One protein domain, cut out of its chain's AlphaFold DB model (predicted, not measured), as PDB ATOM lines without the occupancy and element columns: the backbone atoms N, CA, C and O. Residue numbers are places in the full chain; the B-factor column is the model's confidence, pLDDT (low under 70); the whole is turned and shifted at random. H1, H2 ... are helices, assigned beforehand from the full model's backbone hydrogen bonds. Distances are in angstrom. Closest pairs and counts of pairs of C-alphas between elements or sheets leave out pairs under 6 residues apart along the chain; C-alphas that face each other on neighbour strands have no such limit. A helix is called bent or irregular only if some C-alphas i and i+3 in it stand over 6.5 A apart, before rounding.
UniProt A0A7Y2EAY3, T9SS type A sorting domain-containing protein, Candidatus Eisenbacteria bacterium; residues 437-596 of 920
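What this domain is: This is residues 437 to 596 of the 920 residues of the protein "T9SS type A sorting domain-containing protein" of Candidatus Eisenbacteria bacterium (UniProt A0A7Y2EAY3). With little regular structure, a bundle of three helical pieces, H2, H3 and H4b, makes one end of a long shape, and residues 532 to 565 loop out to the other. The printed part has 160 residues with four named helices, H1 to H4, and no named strand: all helix, with 57 residues in named elements. It is loose, radius of gyration 18.9 A over the C-alphas, spanning 69 by 34 by 25 A.

How they stand to each other: First find H1, residues 443 to 448; it touches no helix. H2, residues 504 to 514, and H3, residues 519 to 531, form a hairpin, C-alphas 512 and 521 closest at 6.2 A. H4, residues 566 to 592, assigned as one helix by its hydrogen bonds, is bent: C-alphas 573 and 576 are 6.8 A apart, between arms H4a, 566 to 573, and H4b, 576 to 592. H2, H3 and H4b form an up-and-down bundle, each running against the one before. H4b touches H3 with residues 578 to 585 alone, closest C-alphas 524 and 581, 5.1 A. H3 and H4a, a hairpin, only just touch, with 3 pairs of C-alphas within 8 A, closest 531 and 571, 4.6 A. O i to N i+4 pairs are within hydrogen-bond range throughout H1, H2, H3 and H4a, and in 11 of 13 in H4b.

Where its parts are: Find C-alpha 443 at (271.275, 155.415, 215.789), where H1 begins; H2 spans 15.2 A, H3 18.5 A, and H4b 26.1 A to C-alpha 592 at (249.685, 174.035, 251.161).

The domain as a whole: The printed part has no cut; the C-alphas of Thr 548 and Gly 594, farthest apart, are 69.7 A apart. Links H1 to H2 and H3 to H4 are long; pLDDT is under 70 at residues 475 to 481.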
ATOM      1  N   HIS A 437     271.716 154.779 207.200       92.38
ATOM      2  CA  HIS A 437     272.918 155.201 206.481       92.38
ATOM      3  C   HIS A 437     273.568 156.418 207.157       92.38
ATOM      4  O   HIS A 437     274.747 156.351 207.490       92.38
ATOM      5  N   ALA A 438     272.762 157.437 207.458       91.31
ATOM      6  CA  ALA A 438     273.184 158.684 208.089       91.31
ATOM      7  C   ALA A 438     273.762 158.504 209.502       91.31
ATOM      8  O   ALA A 438     274.532 159.313 209.983       91.31
ATOM      9  N   SER A 439     273.380 157.435 210.204       92.81
ATOM     10  CA  SER A 439     273.908 157.100 211.531       92.81
ATOM     11  C   SER A 439     274.915 155.953 211.503       92.81
ATOM     12  O   SER A 439     275.073 155.231 212.486       92.81
ATOM     13  N   GLU A 440     275.598 155.742 210.376       91.81
ATOM     14  CA  GLU A 440     276.632 154.711 210.227       91.81
ATOM     15  C   GLU A 440     276.148 153.307 210.666       91.81
ATOM     16  O   GLU A 440     276.787 152.602 211.451       91.81
ATOM     17  N   ASP A 441     274.975 152.907 210.171       90.31
ATOM     18  CA  ASP A 441     274.240 151.663 210.435       90.31
ATOM     19  C   ASP A 441     273.532 151.551 211.801       90.31
ATOM     20  O   ASP A 441     272.838 150.550 212.041       90.31
ATOM     21  N   SER A 442     273.646 152.540 212.696       93.38
ATOM     22  CA  SER A 442     273.024 152.487 214.025       93.38
ATOM     23  C   SER A 442     272.812 153.862 214.652       93.38
ATOM     24  O   SER A 442     273.763 154.589 214.914       93.38
ATOM     25  N   TYR A 443     271.580 154.160 215.081       96.19
ATOM     26  CA  TYR A 443     271.275 155.415 215.789       96.19
ATOM     27  C   TYR A 443     272.093 155.604 217.085       96.19
ATOM     28  O   TYR A 443     272.268 156.718 217.576       96.19
ATOM     29  N   ASN A 444     272.655 154.521 217.638       96.12
ATOM     30  CA  ASN A 444     273.597 154.608 218.752       96.12
ATOM     31  C   ASN A 444     274.859 155.421 218.411       96.12
ATOM     32  O   ASN A 444     275.446 155.993 219.323       96.12
ATOM     33  N   ASN A 445     275.262 155.533 217.143       95.75
ATOM     34  CA  ASN A 445     276.385 156.383 216.749       95.75
ATOM     35  C   ASN A 445     276.044 157.875 216.892       95.75
ATOM     36  O   ASN A 445     276.867 158.637 217.381       95.75
ATOM     37  N   TRP A 446     274.809 158.290 216.610       95.62
ATOM     38  CA  TRP A 446     274.370 159.664 216.888       95.62
ATOM     39  C   TRP A 446     274.216 159.923 218.390       95.62
ATOM     40  O   TRP A 446     274.635 160.960 218.906       95.62
ATOM     41  N   TYR A 447     273.638 158.974 219.134       97.12
ATOM     42  CA  TYR A 447     273.370 159.195 220.557       97.12
ATOM     43  C   TYR A 447     274.621 159.049 221.444       97.12
ATOM     44  O   TYR A 447     274.839 159.862 222.337       97.12
ATOM     45  N   TYR A 448     275.421 158.002 221.233       96.31
ATOM     46  CA  TYR A 448     276.553 157.607 222.085       96.31
ATOM     47  C   TYR A 448     277.906 157.611 221.358       96.31
ATOM     48  O   TYR A 448     278.926 157.328 221.986       96.31
ATOM     49  N   ASN A 449     277.930 157.835 220.037       95.62
ATOM     50  CA  ASN A 449     279.115 157.647 219.190       95.62
ATOM     51  C   ASN A 449     279.788 156.267 219.347       95.62
ATOM     52  O   ASN A 449     280.996 156.090 219.151       95.62
ATOM     53  N   GLU A 450     278.996 155.267 219.731       94.75
ATOM     54  CA  GLU A 450     279.421 153.887 219.910       94.75
ATOM     55  C   GLU A 450     278.219 152.946 219.785       94.75
ATOM     56  O   GLU A 450     277.208 153.135 220.461       94.75
ATOM     57  N   ASP A 451     278.372 151.861 219.027       92.62
ATOM     58  CA  ASP A 451     277.450 150.729 219.051       92.62
ATOM     59  C   ASP A 451     278.185 149.400 219.273       92.62
ATOM     60  O   ASP A 451     279.016 148.960 218.475       92.62
ATOM     61  N   GLY A 452     277.901 148.729 220.393       85.94
ATOM     62  CA  GLY A 452     278.438 147.393 220.677       85.94
ATOM     63  C   GLY A 452     279.974 147.288 220.684       85.94
ATOM     64  O   GLY A 452     280.515 146.224 220.364       85.94
ATOM     65  N   GLY A 453     280.689 148.360 221.048       87.19
ATOM     66  CA  GLY A 453     282.153 148.440 221.019       87.19
ATOM     67  C   GLY A 453     282.755 148.842 219.667       87.19
ATOM     68  O   GLY A 453     283.983 148.819 219.525       87.19
ATOM     69  N   VAL A 454     281.926 149.185 218.680       89.44
ATOM     70  CA  VAL A 454     282.333 149.860 217.443       89.44
ATOM     71  C   VAL A 454     282.136 151.355 217.656       89.44
ATOM     72  O   VAL A 454     281.040 151.787 217.978       89.44
ATOM     73  N   THR A 455     283.207 152.133 217.535       91.88
ATOM     74  CA  THR A 455     283.139 153.598 217.630       91.88
ATOM     75  C   THR A 455     282.611 154.161 216.318       91.88
ATOM     76  O   THR A 455     283.129 153.770 215.267       91.88
ATOM     77  N   GLY A 456     281.639 155.067 216.404       90.50
ATOM     78  CA  GLY A 456     281.174 155.850 215.266       90.50
ATOM     79  C   GLY A 456     282.121 157.005 214.930       90.50
ATOM     80  O   GLY A 456     283.219 157.138 215.496       90.50
ATOM     81  N   ASN A 457     281.703 157.856 214.007       90.44
ATOM     82  CA  ASN A 457     282.400 159.073 213.628       90.44
ATOM     83  C   ASN A 457     281.518 160.317 213.768       90.44
ATOM     84  O   ASN A 457     281.669 161.247 212.995       90.44
ATOM     85  N   GLU A 458     280.674 160.382 214.794       90.56
ATOM     86  CA  GLU A 458     279.652 161.428 214.913       90.56
ATOM     87  C   GLU A 458     279.840 162.315 216.145       90.56
ATOM     88  O   GLU A 458     280.682 162.057 217.022       90.56
ATOM     89  N   GLN A 459     279.115 163.433 216.213       91.56
ATOM     90  CA  GLN A 459     279.080 164.243 217.426       91.56
ATOM     91  C   GLN A 459     278.324 163.513 218.543       91.56
ATOM     92  O   GLN A 459     277.108 163.513 218.603       91.56
ATOM     93  N   ASP A 460     279.064 162.970 219.503       93.75
ATOM     94  CA  ASP A 460     278.494 162.280 220.666       93.75
ATOM     95  C   ASP A 460     277.512 163.168 221.462       93.75
ATOM     96  O   ASP A 460     277.939 164.052 222.215       93.75
ATOM     97  N   PHE A 461     276.203 162.931 221.308       96.50
ATOM     98  CA  PHE A 461     275.162 163.644 222.051       96.50
ATOM     99  C   PHE A 461     275.275 163.404 223.555       96.50
ATOM    100  O   PHE A 461     275.228 164.355 224.338       96.50
ATOM    101  N   TYR A 462     275.444 162.147 223.969       97.75
ATOM    102  CA  TYR A 462     275.532 161.756 225.369       97.75
ATOM    103  C   TYR A 462     276.659 162.509 226.086       97.75
ATOM    104  O   TYR A 462     276.437 163.012 227.192       97.75
ATOM    105  N   ASP A 463     277.838 162.626 225.467       96.81
ATOM    106  CA  ASP A 463     278.999 163.316 226.038       96.81
ATOM    107  C   ASP A 463     279.053 164.826 225.765       96.81
ATOM    108  O   ASP A 463     279.908 165.513 226.345       96.81
ATOM    109  N   LEU A 464     278.153 165.363 224.938       95.62
ATOM    110  CA  LEU A 464     278.096 166.788 224.642       95.62
ATOM    111  C   LEU A 464     277.690 167.587 225.887       95.62
ATOM    112  O   LEU A 464     276.700 167.300 226.562       95.62
ATOM    113  N   VAL A 465     278.476 168.623 226.179       96.75
ATOM    114  CA  VAL A 465     278.168 169.628 227.202       96.75
ATOM    115  C   VAL A 465     277.504 170.812 226.498       96.75
ATOM    116  O   VAL A 465     278.147 171.407 225.626       96.75
ATOM    117  N   PRO A 466     276.255 171.172 226.844       96.81
ATOM    118  CA  PRO A 466     275.594 172.340 226.273       96.81
ATOM    119  C   PRO A 466     276.372 173.637 226.479       96.81
ATOM    120  O   PRO A 466     277.237 173.742 227.353       96.81
ATOM    121  N   VAL A 467     276.050 174.654 225.689       96.56
ATOM    122  CA  VAL A 467     276.579 176.007 225.893       96.56
ATOM    123  C   VAL A 467     275.691 176.815 226.831       96.56
ATOM    124  O   VAL A 467     274.470 176.695 226.797       96.56
ATOM    125  N   ILE A 468     276.302 177.681 227.642       96.06
ATOM    126  CA  ILE A 468     275.551 178.651 228.459       96.06
ATOM    127  C   ILE A 468     275.056 179.820 227.600       96.06
ATOM    128  O   ILE A 468     273.951 180.325 227.761       96.06
ATOM    129  N   THR A 469     275.887 180.239 226.643       94.81
ATOM    130  CA  THR A 469     275.612 181.314 225.680       94.81
ATOM    131  C   THR A 469     276.342 181.020 224.375       94.81
ATOM    132  O   THR A 469     277.360 180.329 224.368       94.81
ATOM    133  N   GLY A 470     275.890 181.605 223.277       92.44
ATOM    134  CA  GLY A 470     276.527 181.549 221.973       92.44
ATOM    135  C   GLY A 470     276.046 180.393 221.094       92.44
ATOM    136  O   GLY A 470     275.093 179.687 221.419       92.44
ATOM    137  N   PRO A 471     276.675 180.234 219.919       91.56
ATOM    138  CA  PRO A 471     276.325 179.175 218.982       91.56
ATOM    139  C   PRO A 471     276.733 177.794 219.513       91.56
ATOM    140  O   PRO A 471     277.740 177.669 220.204       91.56
ATOM    141  N   GLN A 472     275.986 176.759 219.140       91.56
ATOM    142  CA  GLN A 472     276.371 175.355 219.290       91.56
ATOM    143  C   GLN A 472     275.701 174.540 218.187       91.56
ATOM    144  O   GLN A 472     274.561 174.843 217.833       91.56
ATOM    145  N   GLY A 473     276.401 173.532 217.665       86.50
ATOM    146  CA  GLY A 473     275.913 172.685 216.576       86.50
ATOM    147  C   GLY A 473     276.360 173.183 215.209       86.50
ATOM    148  O   GLY A 473     277.474 173.673 215.037       86.50
ATOM    149  N   ASP A 474     275.492 173.097 214.218       75.62
ATOM    150  CA  ASP A 474     275.774 173.369 212.804       75.62
ATOM    151  C   ASP A 474     275.848 174.855 212.400       75.62
ATOM    152  O   ASP A 474     275.778 175.195 211.223       75.62
ATOM    153  N   TYR A 475     276.137 175.772 213.329       64.00
ATOM    154  CA  TYR A 475     276.538 177.152 212.980       64.00
ATOM    155  C   TYR A 475     277.811 177.229 212.108       64.00
ATOM    156  O   TYR A 475     278.235 178.312 211.685       64.00
ATOM    157  N   HIS A 476     278.450 176.092 211.855       66.44
ATOM    158  CA  HIS A 476     279.651 175.930 211.062       66.44
ATOM    159  C   HIS A 476     279.327 175.461 209.638       66.44
ATOM    160  O   HIS A 476     278.218 175.055 209.319       66.44
ATOM    161  N   ALA A 477     280.325 175.469 208.751       59.97
ATOM    162  CA  ALA A 477     280.185 174.696 207.522       59.97
ATOM    163  C   ALA A 477     280.086 173.203 207.879       59.97
ATOM    164  O   ALA A 477     280.871 172.726 208.693       59.97
ATOM    165  N   ARG A 478     279.156 172.493 207.245       62.16
ATOM    166  CA  ARG A 478     278.976 171.035 207.298       62.16
ATOM    167  C   ARG A 478     280.318 170.277 207.317       62.16
ATOM    168  O   ARG A 478     281.205 170.590 206.514       62.16
ATOM    169  N   GLY A 479     280.488 169.362 208.276       59.38
ATOM    170  CA  GLY A 479     281.748 168.654 208.555       59.38
ATOM    171  C   GLY A 479     282.777 169.388 209.440       59.38
ATOM    172  O   GLY A 479     283.946 168.991 209.488       59.38
ATOM    173  N   ALA A 480     282.415 170.490 210.109       63.03
ATOM    174  CA  ALA A 480     283.317 171.247 210.986       63.03
ATOM    175  C   ALA A 480     283.092 170.961 212.480       63.03
ATOM    176  O   ALA A 480     281.969 170.960 212.961       63.03
ATOM    177  N   THR A 481     284.192 170.804 213.222       66.62
ATOM    178  CA  THR A 481     284.198 170.354 214.623       66.62
ATOM    179  C   THR A 481     283.820 171.449 215.647       66.62
ATOM    180  O   THR A 481     283.929 172.636 215.321       66.62
ATOM    181  N   PRO A 482     283.509 171.092 216.921       72.81
ATOM    182  CA  PRO A 482     283.024 171.991 217.996       72.81
ATOM    183  C   PRO A 482     283.937 173.158 218.436       72.81
ATOM    184  O   PRO A 482     283.713 173.793 219.462       72.81
ATOM    185  N   ALA A 483     285.026 173.454 217.722       72.25
ATOM    186  CA  ALA A 483     286.036 174.422 218.155       72.25
ATOM    187  C   ALA A 483     285.545 175.884 218.217       72.25
ATOM    188  O   ALA A 483     286.264 176.721 218.771       72.25
ATOM    189  N   ASN A 484     284.378 176.203 217.642       77.25
ATOM    190  CA  ASN A 484     283.778 177.542 217.697       77.25
ATOM    191  C   ASN A 484     282.435 177.582 218.435       77.25
ATOM    192  O   ASN A 484     281.750 178.606 218.353       77.25
ATOM    193  N   ASP A 485     282.087 176.519 219.163       89.56
ATOM    194  CA  ASP A 485     280.957 176.556 220.081       89.56
ATOM    195  C   ASP A 485     281.160 177.658 221.135       89.56
ATOM    196  O   ASP A 485     282.281 178.083 221.456       89.56
ATOM    197  N   GLY A 486     280.043 178.141 221.666       92.94
ATOM    198  CA  GLY A 486     280.001 179.047 222.796       92.94
ATOM    199  C   GLY A 486     280.614 178.440 224.066       92.94
ATOM    200  O   GLY A 486     281.028 177.279 224.097       92.94
ATOM    201  N   PRO A 487     280.729 179.227 225.148       94.94
ATOM    202  CA  PRO A 487     281.230 178.703 226.410       94.94
ATOM    203  C   PRO A 487     280.340 177.545 226.903       94.94
ATOM    204  O   PRO A 487     279.122 177.719 226.949       94.94
ATOM    205  N   PRO A 488     280.916 176.390 227.286       95.62
ATOM    206  CA  PRO A 488     280.142 175.273 227.823       95.62
ATOM    207  C   PRO A 488     279.524 175.634 229.180       95.62
ATOM    208  O   PRO A 488     280.017 176.548 229.853       95.62
ATOM    209  N   LEU A 489     278.502 174.884 229.604       97.19
ATOM    210  CA  LEU A 489     277.902 175.027 230.933       97.19
ATOM    211  C   LEU A 489     278.988 174.989 232.025       97.19
ATOM    212  O   LEU A 489     279.816 174.065 232.034       97.19
ATOM    213  N   PRO A 490     279.005 175.957 232.961       97.44
ATOM    214  CA  PRO A 490     279.927 175.959 234.096       97.44
ATOM    215  C   PRO A 490     279.928 174.674 234.935       97.44
ATOM    216  O   PRO A 490     280.980 174.299 235.464       97.44
ATOM    217  N   SER A 491     278.790 173.982 235.042       96.94
ATOM    218  CA  SER A 491     278.658 172.699 235.742       96.94
ATOM    219  C   SER A 491     279.459 171.574 235.081       96.94
ATOM    220  O   SER A 491     279.864 170.622 235.752       96.94
ATOM    221  N   GLY A 492     279.708 171.678 233.770       97.19
ATOM    222  CA  GLY A 492     280.283 170.616 232.953       97.19
ATOM    223  C   GLY A 492     279.369 169.396 232.800       97.19
ATOM    224  O   GLY A 492     279.858 168.337 232.400       97.19
ATOM    225  N   MET A 493     278.081 169.512 233.151       97.88
ATOM    226  CA  MET A 493     277.121 168.431 232.951       97.88
ATOM    227  C   MET A 493     276.889 168.194 231.462       97.88
ATOM    228  O   MET A 493     276.684 169.118 230.679       97.88
ATOM    229  N   LYS A 494     276.932 166.919 231.094       98.00
ATOM    230  CA  LYS A 494     276.653 166.436 229.744       98.00
ATOM    231  C   LYS A 494     275.154 166.195 229.580       98.00
ATOM    232  O   LYS A 494     274.467 166.026 230.596       98.00
ATOM    233  N   HIS A 495     274.650 166.102 228.349       98.38
ATOM    234  CA  HIS A 495     273.260 165.682 228.126       98.38
ATOM    235  C   HIS A 495     272.961 164.338 228.792       98.38
ATOM    236  O   HIS A 495     272.050 164.256 229.614       98.38
ATOM    237  N   GLY A 496     273.766 163.316 228.502       97.81
ATOM    238  CA  GLY A 496     273.630 161.980 229.065       97.81
ATOM    239  C   GLY A 496     272.357 161.230 228.664       97.81
ATOM    240  O   GLY A 496     271.822 161.389 227.569       97.81
ATOM    241  N   ASP A 497     271.872 160.368 229.560       97.31
ATOM    242  CA  ASP A 497     270.677 159.544 229.358       97.31
ATOM    243  C   ASP A 497     269.895 159.334 230.667       97.31
ATOM    244  O   ASP A 497     270.292 159.795 231.739       97.31
ATOM    245  N   LEU A 498     268.771 158.612 230.602       97.06
ATOM    246  CA  LEU A 498     267.933 158.334 231.776       97.06
ATOM    247  C   LEU A 498     268.535 157.321 232.770       97.06
ATOM    248  O   LEU A 498     267.969 157.125 233.847       97.06
ATOM    249  N   ASN A 499     269.659 156.675 232.448       96.12
ATOM    250  CA  ASN A 499     270.332 155.706 233.319       96.12
ATOM    251  C   ASN A 499     271.492 156.322 234.116       96.12
ATOM    252  O   ASN A 499     272.013 155.663 235.022       96.12
ATOM    253  N   SER A 500     271.910 157.547 233.784       96.81
ATOM    254  CA  SER A 500     273.199 158.106 234.202       96.81
ATOM    255  C   SER A 500     273.045 159.314 235.138       96.81
ATOM    256  O   SER A 500     272.952 160.448 234.664       96.81
ATOM    257  N   PRO A 501     273.059 159.118 236.477       97.06
ATOM    258  CA  PRO A 501     273.047 160.218 237.441       97.06
ATOM    259  C   PRO A 501     274.163 161.240 237.213       97.06
ATOM    260  O   PRO A 501     275.293 160.865 236.888       97.06
ATOM    261  N   GLY A 502     273.872 162.520 237.455       96.75
ATOM    262  CA  GLY A 502     274.789 163.630 237.180       96.75
ATOM    263  C   GLY A 502     274.843 164.071 235.713       96.75
ATOM    264  O   GLY A 502     275.798 164.746 235.328       96.75
ATOM    265  N   THR A 503     273.851 163.689 234.906       98.25
ATOM    266  CA  THR A 503     273.652 164.174 233.531       98.25
ATOM    267  C   THR A 503     272.324 164.915 233.408       98.25
ATOM    268  O   THR A 503     271.408 164.679 234.202       98.25
ATOM    269  N   LEU A 504     272.202 165.811 232.427       98.38
ATOM    270  CA  LEU A 504     271.032 166.682 232.301       98.38
ATOM    271  C   LEU A 504     269.741 165.892 232.061       98.38
ATOM    272  O   LEU A 504     268.735 166.205 232.691       98.38
ATOM    273  N   MET A 505     269.759 164.853 231.222       97.81
ATOM    274  CA  MET A 505     268.592 163.995 230.971       97.81
ATOM    275  C   MET A 505     268.091 163.338 232.259       97.81
ATOM    276  O   MET A 505     266.899 163.408 232.574       97.81
ATOM    277  N   TYR A 506     269.004 162.751 233.038       98.06
ATOM    278  CA  TYR A 506     268.669 162.112 234.306       98.06
ATOM    279  C   TYR A 506     268.142 163.114 235.337       98.06
ATOM    280  O   TYR A 506     267.065 162.909 235.895       98.06
ATOM    281  N   GLU A 507     268.889 164.189 235.610       98.38
ATOM    282  CA  GLU A 507     268.560 165.122 236.695       98.38
ATOM    283  C   GLU A 507     267.277 165.908 236.397       98.38
ATOM    284  O   GLU A 507     266.429 166.055 237.281       98.38
ATOM    285  N   SER A 508     267.068 166.309 235.140       98.31
ATOM    286  CA  SER A 508     265.855 167.010 234.697       98.31
ATOM    287  C   SER A 508     264.606 166.154 234.885       98.31
ATOM    288  O   SER A 508     263.622 166.598 235.486       98.31
ATOM    289  N   TRP A 509     264.639 164.895 234.429       98.25
ATOM    290  CA  TRP A 509     263.513 163.986 234.624       98.25
ATOM    291  C   TRP A 509     263.317 163.640 236.101       98.25
ATOM    292  O   TRP A 509     262.190 163.646 236.595       98.25
ATOM    293  N   ASN A 510     264.398 163.383 236.841       98.06
ATOM    294  CA  ASN A 510     264.339 163.055 238.263       98.06
ATOM    295  C   ASN A 510     263.743 164.204 239.099       98.06
ATOM    296  O   ASN A 510     262.940 163.948 240.003       98.06
ATOM    297  N   ALA A 511     264.055 165.462 238.774       98.25
ATOM    298  CA  ALA A 511     263.463 166.634 239.419       98.25
ATOM    299  C   ALA A 511     261.931 166.653 239.276       98.25
ATOM    300  O   ALA A 511     261.220 166.884 240.253       98.25
ATOM    301  N   LEU A 512     261.403 166.327 238.094       98.44
ATOM    302  CA  LEU A 512     259.959 166.253 237.844       98.44
ATOM    303  C   LEU A 512     259.321 164.989 238.426       98.44
ATOM    304  O   LEU A 512     258.229 165.034 239.000       98.44
ATOM    305  N   ALA A 513     259.987 163.844 238.295       97.25
ATOM    306  CA  ALA A 513     259.494 162.562 238.779       97.25
ATOM    307  C   ALA A 513     259.359 162.547 240.308       97.25
ATOM    308  O   ALA A 513     258.396 161.974 240.824       97.25
ATOM    309  N   SER A 514     260.281 163.208 241.015       97.25
ATOM    310  CA  SER A 514     260.285 163.330 242.477       97.25
ATOM    311  C   SER A 514     259.457 164.501 243.020       97.25
ATOM    312  O   SER A 514     259.140 164.509 244.213       97.25
ATOM    313  N   ALA A 515     259.070 165.461 242.173       98.19
ATOM    314  CA  ALA A 515     258.255 166.601 242.577       98.19
ATOM    315  C   ALA A 515     256.839 166.189 243.035       98.19
ATOM    316  O   ALA A 515     256.271 165.210 242.532       98.19
ATOM    317  N   PRO A 516     256.211 166.954 243.950       98.12
ATOM    318  CA  PRO A 516     254.820 166.738 244.337       98.12
ATOM    319  C   PRO A 516     253.851 166.804 243.148       98.12
ATOM    320  O   PRO A 516     254.016 167.600 242.224       98.12
ATOM    321  N   THR A 517     252.802 165.981 243.177       96.44
ATOM    322  CA  THR A 517     251.741 166.000 242.157       96.44
ATOM    323  C   THR A 517     250.955 167.308 242.205       96.44
ATOM    324  O   THR A 517     250.484 167.688 243.277       96.44
ATOM    325  N   GLY A 518     250.747 167.937 241.051       95.62
ATOM    326  CA  GLY A 518     249.989 169.179 240.904       95.62
ATOM    327  C   GLY A 518     250.191 169.784 239.518       95.62
ATOM    328  O   GLY A 518     250.999 169.287 238.725       95.62
ATOM    329  N   SER A 519     249.487 170.876 239.235       95.62
ATOM    330  CA  SER A 519     249.435 171.473 237.895       95.62
ATOM    331  C   SER A 519     250.796 171.990 237.413       95.62
ATOM    332  O   SER A 519     251.103 171.893 236.227       95.62
ATOM    333  N   ILE A 520     251.656 172.475 238.321       97.50
ATOM    334  CA  ILE A 520     253.022 172.919 237.980       97.50
ATOM    335  C   ILE A 520     253.895 171.744 237.519       97.50
ATOM    336  O   ILE A 520     254.598 171.865 236.517       97.50
ATOM    337  N   ARG A 521     253.835 170.600 238.215       97.81
ATOM    338  CA  ARG A 521     254.589 169.396 237.830       97.81
ATOM    339  C   ARG A 521     254.151 168.892 236.458       97.81
ATOM    340  O   ARG A 521     254.995 168.531 235.651       97.81
ATOM    341  N   GLU A 522     252.848 168.878 236.192       97.38
ATOM    342  CA  GLU A 522     252.307 168.464 234.891       97.38
ATOM    343  C   GLU A 522     252.770 169.389 233.759       97.38
ATOM    344  O   GLU A 522     253.193 168.900 232.715       97.38
ATOM    345  N   ALA A 523     252.776 170.710 233.979       97.44
ATOM    346  CA  ALA A 523     253.332 171.664 233.018       97.44
ATOM    347  C   ALA A 523     254.838 171.443 232.779       97.44
ATOM    348  O   ALA A 523     255.294 171.529 231.642       97.44
ATOM    349  N   GLY A 524     255.597 171.114 233.832       98.06
ATOM    350  CA  GLY A 524     257.013 170.761 233.725       98.06
ATOM    351  C   GLY A 524     257.260 169.470 232.943       98.06
ATOM    352  O   GLY A 524     258.168 169.431 232.121       98.06
ATOM    353  N   ILE A 525     256.428 168.438 233.137       98.56
ATOM    354  CA  ILE A 525     256.488 167.190 232.355       98.56
ATOM    355  C   ILE A 525     256.219 167.472 230.878       98.56
ATOM    356  O   ILE A 525     257.011 167.049 230.045       98.56
ATOM    357  N   LEU A 526     255.166 168.226 230.543       98.12
ATOM    358  CA  LEU A 526     254.905 168.621 229.152       98.12
ATOM    359  C   LEU A 526     256.074 169.417 228.556       98.12
ATOM    360  O   LEU A 526     256.458 169.173 227.418       98.12
ATOM    361  N   GLY A 527     256.677 170.317 229.339       97.88
ATOM    362  CA  GLY A 527     257.894 171.032 228.959       97.88
ATOM    363  C   GLY A 527     259.052 170.106 228.617       97.88
ATOM    364  O   GLY A 527     259.592 170.185 227.520       97.88
ATOM    365  N   PHE A 528     259.402 169.196 229.531       98.62
ATOM    366  CA  PHE A 528     260.463 168.212 229.315       98.62
ATOM    367  C   PHE A 528     260.217 167.398 228.042       98.62
ATOM    368  O   PHE A 528     261.116 167.279 227.218       98.62
ATOM    369  N   LEU A 529     258.990 166.900 227.858       98.62
ATOM    370  CA  LEU A 529     258.604 166.122 226.683       98.62
ATOM    371  C   LEU A 529     258.770 166.917 225.380       98.62
ATOM    372  O   LEU A 529     259.310 166.387 224.421       98.62
ATOM    373  N   CYS A 530     258.371 168.192 225.338       98.31
ATOM    374  CA  CYS A 530     258.581 169.036 224.157       98.31
ATOM    375  C   CYS A 530     260.060 169.378 223.904       98.31
ATOM    376  O   CYS A 530     260.429 169.632 222.762       98.31
ATOM    377  N   MET A 531     260.913 169.404 224.934       98.19
ATOM    378  CA  MET A 531     262.344 169.719 224.787       98.19
ATOM    379  C   MET A 531     263.191 168.522 224.322       98.19
ATOM    380  O   MET A 531     264.316 168.721 223.873       98.19
ATOM    381  N   ILE A 532     262.663 167.297 224.383       97.88
ATOM    382  CA  ILE A 532     263.292 166.090 223.809       97.88
ATOM    383  C   ILE A 532     262.800 165.804 222.381       97.88
ATOM    384  O   ILE A 532     262.809 164.667 221.926       97.88
ATOM    385  N   TYR A 533     262.331 166.837 221.682       97.44
ATOM    386  CA  TYR A 533     261.860 166.716 220.309       97.44
ATOM    387  C   TYR A 533     262.975 166.206 219.384       97.44
ATOM    388  O   TYR A 533     264.068 166.784 219.394       97.44
ATOM    389  N   GLU A 534     262.695 165.126 218.637       93.38
ATOM    390  CA  GLU A 534     263.624 164.455 217.707       93.38
ATOM    391  C   GLU A 534     265.066 164.367 218.267       93.38
ATOM    392  O   GLU A 534     266.035 164.891 217.710       93.38
ATOM    393  N   THR A 535     265.198 163.778 219.463       95.06
ATOM    394  CA  THR A 535     266.455 163.762 220.233       95.06
ATOM    395  C   THR A 535     267.671 163.296 219.428       95.06
ATOM    396  O   THR A 535     267.622 162.237 218.808       95.06
ATOM    397  N   ALA A 536     268.796 164.012 219.558       95.44
ATOM    398  CA  ALA A 536     270.097 163.675 218.967       95.44
ATOM    399  C   ALA A 536     270.182 163.746 217.425       95.44
ATOM    400  O   ALA A 536     270.984 163.039 216.823       95.44
ATOM    401  N   TRP A 537     269.398 164.613 216.780       93.69
ATOM    402  CA  TRP A 537     269.468 164.802 215.326       93.69
ATOM    403  C   TRP A 537     270.776 165.462 214.847       93.69
ATOM    404  O   TRP A 537     271.213 166.472 215.413       93.69
ATOM    405  N   HIS A 538     271.366 164.929 213.772       90.94
ATOM    406  CA  HIS A 538     272.611 165.407 213.155       90.94
ATOM    407  C   HIS A 538     272.402 166.004 211.753       90.94
ATOM    408  O   HIS A 538     271.355 165.858 211.121       90.94
ATOM    409  N   GLU A 539     273.406 166.732 211.274       85.00
ATOM    410  CA  GLU A 539     273.438 167.392 209.963       85.00
ATOM    411  C   GLU A 539     274.123 166.538 208.878       85.00
ATOM    412  O   GLU A 539     275.156 166.924 208.332       85.00
ATOM    413  N   GLU A 540     273.494 165.411 208.531       83.25
ATOM    414  CA  GLU A 540     273.991 164.391 207.584       83.25
ATOM    415  C   GLU A 540     274.334 164.926 206.193       83.25
ATOM    416  O   GLU A 540     273.433 165.424 205.503       83.25
ATOM    417  N   ASN A 541     275.587 164.778 205.742       78.44
ATOM    418  CA  ASN A 541     276.107 165.331 204.481       78.44
ATOM    419  C   ASN A 541     276.283 164.405 203.275       78.44
ATOM    420  O   ASN A 541     276.312 164.913 202.144       78.44
ATOM    421  N   GLU A 542     276.338 163.103 203.476       85.06
ATOM    422  CA  GLU A 542     276.239 162.083 202.447       85.06
ATOM    423  C   GLU A 542     274.776 161.643 202.299       85.06
ATOM    424  O   GLU A 542     274.259 160.745 202.944       85.06
ATOM    425  N   VAL A 543     274.068 162.303 201.390       80.00
ATOM    426  CA  VAL A 543     272.636 162.058 201.162       80.00
ATOM    427  C   VAL A 543     272.350 160.917 200.178       80.00
ATOM    428  O   VAL A 543     271.180 160.617 199.924       80.00
ATOM    429  N   ASP A 544     273.373 160.301 199.571       85.94
ATOM    430  CA  ASP A 544     273.211 159.163 198.657       85.94
ATOM    431  C   ASP A 544     273.288 157.823 199.403       85.94
ATOM    432  O   ASP A 544     274.292 157.109 199.382       85.94
ATOM    433  N   TYR A 545     272.158 157.441 199.992       86.94
ATOM    434  CA  TYR A 545     271.962 156.163 200.679       86.94
ATOM    435  C   TYR A 545     271.686 154.986 199.717       86.94
ATOM    436  O   TYR A 545     271.108 153.972 200.109       86.94
ATOM    437  N   THR A 546     272.070 155.085 198.434       85.56
ATOM    438  CA  THR A 546     271.870 153.985 197.478       85.56
ATOM    439  C   THR A 546     272.639 152.740 197.918       85.56
ATOM    440  O   THR A 546     273.853 152.775 198.142       85.56
ATOM    441  N   ASP A 547     271.956 151.599 197.932       81.00
ATOM    442  CA  ASP A 547     272.536 150.304 198.273       81.00
ATOM    443  C   ASP A 547     272.566 149.332 197.075       81.00
ATOM    444  O   ASP A 547     272.045 149.608 195.989       81.00
ATOM    445  N   THR A 548     273.278 148.210 197.223       75.88
ATOM    446  CA  THR A 548     273.472 147.243 196.125       75.88
ATOM    447  C   THR A 548     272.640 145.966 196.238       75.88
ATOM    448  O   THR A 548     272.554 145.225 195.249       75.88
ATOM    449  N   ASP A 549     272.056 145.675 197.400       71.69
ATOM    450  CA  ASP A 549     271.387 144.399 197.667       71.69
ATOM    451  C   ASP A 549     270.321 144.415 198.781       71.69
ATOM    452  O   ASP A 549     269.943 143.332 199.240       71.69
ATOM    453  N   CYS A 550     269.781 145.580 199.165       72.12
ATOM    454  CA  CYS A 550     268.857 145.784 200.296       72.12
ATOM    455  C   CYS A 550     269.400 145.426 201.689       72.12
ATOM    456  O   CYS A 550     268.655 145.422 202.673       72.12
ATOM    457  N   TYR A 551     270.677 145.062 201.797       72.06
ATOM    458  CA  TYR A 551     271.354 144.854 203.073       72.06
ATOM    459  C   TYR A 551     272.438 145.884 203.292       72.06
ATOM    460  O   TYR A 551     273.426 145.589 203.966       72.06
ATOM    461  N   GLN A 552     272.230 147.098 202.777       70.62
ATOM    462  CA  GLN A 552     272.987 148.258 203.237       70.62
ATOM    463  C   GLN A 552     274.473 148.100 202.930       70.62
ATOM    464  O   GLN A 552     275.353 148.661 203.572       70.62
ATOM    465  N   ASN A 553     274.773 147.329 201.881       81.62
ATOM    466  CA  ASN A 553     276.049 147.402 201.205       81.62
ATOM    467  C   ASN A 553     276.040 148.688 200.368       81.62
ATOM    468  O   ASN A 553     275.864 148.646 199.139       81.62
ATOM    469  N   TRP A 554     276.138 149.807 201.094       88.62
ATOM    470  CA  TRP A 554     276.046 151.174 200.610       88.62
ATOM    471  C   TRP A 554     277.054 151.392 199.487       88.62
ATOM    472  O   TRP A 554     278.234 151.042 199.596       88.62
ATOM    473  N   VAL A 555     276.591 151.970 198.380       89.75
ATOM    474  CA  VAL A 555     277.478 152.364 197.281       89.75
ATOM    475  C   VAL A 555     278.414 153.476 197.752       89.75
ATOM    476  O   VAL A 555     279.603 153.463 197.415       89.75
ATOM    477  N   LEU A 556     277.869 154.401 198.542       89.50
ATOM    478  CA  LEU A 556     278.559 155.503 199.196       89.50
ATOM    479  C   LEU A 556     278.242 155.436 200.697       89.50
ATOM    480  O   LEU A 556     277.258 156.021 201.122       89.50
ATOM    481  N   PRO A 557     279.001 154.667 201.500       89.38
ATOM    482  CA  PRO A 557     278.819 154.698 202.948       89.38
ATOM    483  C   PRO A 557     279.155 156.095 203.470       89.38
ATOM    484  O   PRO A 557     280.111 156.702 202.968       89.38
ATOM    485  N   ASP A 558     278.424 156.563 204.481       87.81
ATOM    486  CA  ASP A 558     278.867 157.749 205.193       87.81
ATOM    487  C   ASP A 558     280.172 157.443 205.951       87.81
ATOM    488  O   ASP A 558     280.374 156.377 206.535       87.81
ATOM    489  N   LEU A 559     281.130 158.347 205.788       86.69
ATOM    490  CA  LEU A 559     282.454 158.329 206.414       86.69
ATOM    491  C   LEU A 559     282.799 159.728 206.951       86.69
ATOM    492  O   LEU A 559     283.968 160.014 207.256       86.69
ATOM    493  N   SER A 560     281.817 160.626 206.942       85.62
ATOM    494  CA  SER A 560     281.910 161.993 207.413       85.62
ATOM    495  C   SER A 560     281.918 162.035 208.919       85.62
ATOM    496  O   SER A 560     281.603 161.062 209.582       85.62
ATOM    497  N   TRP A 561     282.322 163.183 209.452       88.06
ATOM    498  CA  TRP A 561     281.898 163.548 210.793       88.06
ATOM    499  C   TRP A 561     280.796 164.575 210.644       88.06
ATOM    500  O   TRP A 561     281.050 165.595 209.989       88.06
ATOM    501  N   ASP A 562     279.646 164.346 211.264       86.44
ATOM    502  CA  ASP A 562     278.552 165.295 211.294       86.44
ATOM    503  C   ASP A 562     278.271 165.806 212.708       86.44
ATOM    504  O   ASP A 562     278.494 165.176 213.746       86.44
ATOM    505  N   GLY A 563     277.888 167.079 212.731       87.75
ATOM    506  CA  GLY A 563     277.560 167.796 213.949       87.75
ATOM    507  C   GLY A 563     276.077 167.687 214.241       87.75
ATOM    508  O   GLY A 563     275.254 167.563 213.334       87.75
ATOM    509  N   MET A 564     275.728 167.828 215.510       90.12
ATOM    510  CA  MET A 564     274.339 167.963 215.908       90.12
ATOM    511  C   MET A 564     273.704 169.220 215.325       90.12
ATOM    512  O   MET A 564     274.320 170.291 215.260       90.12
ATOM    513  N   ASN A 565     272.430 169.103 214.970       89.38
ATOM    514  CA  ASN A 565     271.676 170.217 214.434       89.38
ATOM    515  C   ASN A 565     271.426 171.297 215.501       89.38
ATOM    516  O   ASN A 565     271.013 171.009 216.627       89.38
ATOM    517  N   THR A 566     271.608 172.567 215.142       89.44
ATOM    518  CA  THR A 566     271.291 173.709 216.003       89.44
ATOM    519  C   THR A 566     269.832 173.700 216.447       89.44
ATOM    520  O   THR A 566     269.566 174.069 217.590       89.44
ATOM    521  N   TRP A 567     268.863 173.333 215.597       90.56
ATOM    522  CA  TRP A 567     267.458 173.322 216.029       90.56
ATOM    523  C   TRP A 567     267.211 172.263 217.109       90.56
ATOM    524  O   TRP A 567     266.466 172.532 218.051       90.56
ATOM    525  N   ALA A 568     267.890 171.115 217.025       93.69
ATOM    526  CA  ALA A 568     267.804 170.043 218.011       93.69
ATOM    527  C   ALA A 568     268.412 170.500 219.342       93.69
ATOM    528  O   ALA A 568     267.782 170.402 220.396       93.69
ATOM    529  N   LEU A 569     269.594 171.122 219.285       94.75
ATOM    530  CA  LEU A 569     270.280 171.666 220.457       94.75
ATOM    531  C   LEU A 569     269.534 172.834 221.106       94.75
ATOM    532  O   LEU A 569     269.532 172.940 222.330       94.75
ATOM    533  N   ARG A 570     268.837 173.677 220.329       94.56
ATOM    534  CA  ARG A 570     267.927 174.693 220.889       94.56
ATOM    535  C   ARG A 570     266.924 174.059 221.836       94.56
ATOM    536  O   ARG A 570     266.657 174.644 222.867       94.56
ATOM    537  N   LEU A 571     266.380 172.889 221.529       96.88
ATOM    538  CA  LEU A 571     265.405 172.217 222.391       96.88
ATOM    539  C   LEU A 571     266.104 171.470 223.531       96.88
ATOM    540  O   LEU A 571     265.858 171.730 224.712       96.88
ATOM    541  N   GLN A 572     267.037 170.592 223.180       97.38
ATOM    542  CA  GLN A 572     267.602 169.601 224.091       97.38
ATOM    543  C   GLN A 572     268.526 170.224 225.143       97.38
ATOM    544  O   GLN A 572     268.628 169.699 226.251       97.38
ATOM    545  N   ASN A 573     269.145 171.379 224.872       97.50
ATOM    546  CA  ASN A 573     269.918 172.112 225.882       97.50
ATOM    547  C   ASN A 573     269.025 172.650 227.006       97.50
ATOM    548  O   ASN A 573     269.479 172.804 228.141       97.50
ATOM    549  N   HIS A 574     267.751 172.920 226.714       97.06
ATOM    550  CA  HIS A 574     266.805 173.533 227.645       97.06
ATOM    551  C   HIS A 574     265.963 172.528 228.436       97.06
ATOM    552  O   HIS A 574     265.180 172.960 229.285       97.06
ATOM    553  N   ILE A 575     266.157 171.211 228.263       96.19
ATOM    554  CA  ILE A 575     265.540 170.182 229.138       96.19
ATOM    555  C   ILE A 575     265.787 170.481 230.621       96.19
ATOM    556  O   ILE A 575     264.947 170.206 231.476       96.19
ATOM    557  N   ARG A 576     266.934 171.106 230.890       95.56
ATOM    558  CA  ARG A 576     267.474 171.443 232.197       95.56
ATOM    559  C   ARG A 576     266.552 172.371 233.004       95.56
ATOM    560  O   ARG A 576     266.407 172.226 234.216       95.56
ATOM    561  N   GLN A 577     265.760 173.190 232.304       95.62
ATOM    562  CA  GLN A 577     264.744 174.075 232.890       95.62
ATOM    563  C   GLN A 577     263.595 173.317 233.580       95.62
ATOM    564  O   GLN A 577     262.808 173.917 234.316       95.62
ATOM    565  N   ALA A 578     263.494 171.994 233.401       97.69
ATOM    566  CA  ALA A 578     262.614 171.127 234.183       97.69
ATOM    567  C   ALA A 578     262.811 171.296 235.702       97.69
ATOM    568  O   ALA A 578     261.843 171.201 236.467       97.69
ATOM    569  N   GLY A 579     264.034 171.610 236.142       98.00
ATOM    570  CA  GLY A 579     264.345 171.863 237.546       98.00
ATOM    571  C   GLY A 579     263.565 173.041 238.146       98.00
ATOM    572  O   GLY A 579     263.087 172.938 239.282       98.00
ATOM    573  N   PHE A 580     263.281 174.094 237.365       98.25
ATOM    574  CA  PHE A 580     262.428 175.211 237.802       98.25
ATOM    575  C   PHE A 580     261.029 174.741 238.202       98.25
ATOM    576  O   PHE A 580     260.499 175.140 239.242       98.25
ATOM    577  N   TYR A 581     260.432 173.860 237.398       98.50
ATOM    578  CA  TYR A 581     259.090 173.335 237.637       98.50
ATOM    579  C   TYR A 581     259.069 172.363 238.813       98.50
ATOM    580  O   TYR A 581     258.125 172.395 239.604       98.50
ATOM    581  N   GLY A 582     260.117 171.552 238.982       98.19
ATOM    582  CA  GLY A 582     260.285 170.709 240.167       98.19
ATOM    583  C   GLY A 582     260.348 171.537 241.456       98.19
ATOM    584  O   GLY A 582     259.602 171.278 242.406       98.19
ATOM    585  N   ALA A 583     261.162 172.596 241.469       98.44
ATOM    586  CA  ALA A 583     261.291 173.509 242.604       98.44
ATOM    587  C   ALA A 583     259.992 174.284 242.895       98.44
ATOM    588  O   ALA A 583     259.571 174.385 244.051       98.44
ATOM    589  N   ALA A 584     259.318 174.791 241.861       98.44
ATOM    590  CA  ALA A 584     258.045 175.494 242.001       98.44
ATOM    591  C   ALA A 584     256.909 174.563 242.474       98.44
ATOM    592  O   ALA A 584     256.087 174.962 243.301       98.44
ATOM    593  N   ALA A 585     256.873 173.306 242.022       98.56
ATOM    594  CA  ALA A 585     255.920 172.311 242.514       98.56
ATOM    595  C   ALA A 585     256.152 171.991 244.000       98.56
ATOM    596  O   ALA A 585     255.194 171.925 244.776       98.56
ATOM    597  N   GLN A 586     257.416 171.870 244.426       98.56
ATOM    598  CA  GLN A 586     257.746 171.710 245.843       98.56
ATOM    599  C   GLN A 586     257.316 172.930 246.668       98.56
ATOM    600  O   GLN A 586     256.711 172.768 247.728       98.56
ATOM    601  N   TRP A 587     257.549 174.148 246.167       98.62
ATOM    602  CA  TRP A 587     257.065 175.370 246.812       98.62
ATOM    603  C   TRP A 587     255.545 175.353 247.013       98.62
ATOM    604  O   TRP A 587     255.079 175.640 248.115       98.62
ATOM    605  N   ALA A 588     254.763 174.990 245.993       98.50
ATOM    606  CA  ALA A 588     253.304 174.960 246.092       98.50
ATOM    607  C   ALA A 588     252.815 173.975 247.173       98.50
ATOM    608  O   ALA A 588     251.923 174.301 247.964       98.50
ATOM    609  N   GLU A 589     253.435 172.797 247.271       98.44
ATOM    610  CA  GLU A 589     253.137 171.816 248.323       98.44
ATOM    611  C   GLU A 589     253.562 172.321 249.716       98.44
ATOM    612  O   GLU A 589     252.840 172.142 250.700       98.44
ATOM    613  N   ASP A 590     254.683 173.033 249.825       98.50
ATOM    614  CA  ASP A 590     255.119 173.645 251.082       98.50
ATOM    615  C   ASP A 590     254.169 174.771 251.533       98.50
ATOM    616  O   ASP A 590     253.890 174.908 252.730       98.50
ATOM    617  N   VAL A 591     253.616 175.558 250.601       98.31
ATOM    618  CA  VAL A 591     252.576 176.562 250.893       98.31
ATOM    619  C   VAL A 591     251.322 175.884 251.435       98.31
ATOM    620  O   VAL A 591     250.812 176.279 252.488       98.31
ATOM    621  N   LYS A 592     250.848 174.837 250.754       97.62
ATOM    622  CA  LYS A 592     249.685 174.035 251.161       97.62
ATOM    623  C   LYS A 592     249.841 173.460 252.569       97.62
ATOM    624  O   LYS A 592     248.888 173.469 253.348       97.62
ATOM    625  N   ASN A 593     251.051 173.027 252.918       97.69
ATOM    626  CA  ASN A 593     251.390 172.495 254.239       97.69
ATOM    627  C   ASN A 593     251.712 173.581 255.286       97.69
ATOM    628  O   ASN A 593     252.000 173.261 256.442       97.69
ATOM    629  N   GLY A 594     251.636 174.864 254.920       96.62
ATOM    630  CA  GLY A 594     251.878 175.994 255.819       96.62
ATOM    631  C   GLY A 594     253.344 176.162 256.230       96.62
ATOM    632  O   GLY A 594     253.615 176.750 257.279       96.62
ATOM    633  N   LEU A 595     254.276 175.632 255.435       97.56
ATOM    634  CA  LEU A 595     255.721 175.712 255.663       97.56
ATOM    635  C   LEU A 595     256.321 177.009 255.105       97.56
ATOM    636  O   LEU A 595     257.304 177.513 255.647       97.56
ATOM    637  N   VAL A 596     255.699 177.589 254.074       97.12
ATOM    638  CA  VAL A 596     256.119 178.870 253.493       97.12
ATOM    639  C   VAL A 596     255.442 180.038 254.229       97.12
ATOM    640  O   VAL A 596     254.209 180.094 254.304       97.12
TER     641      VAL A 596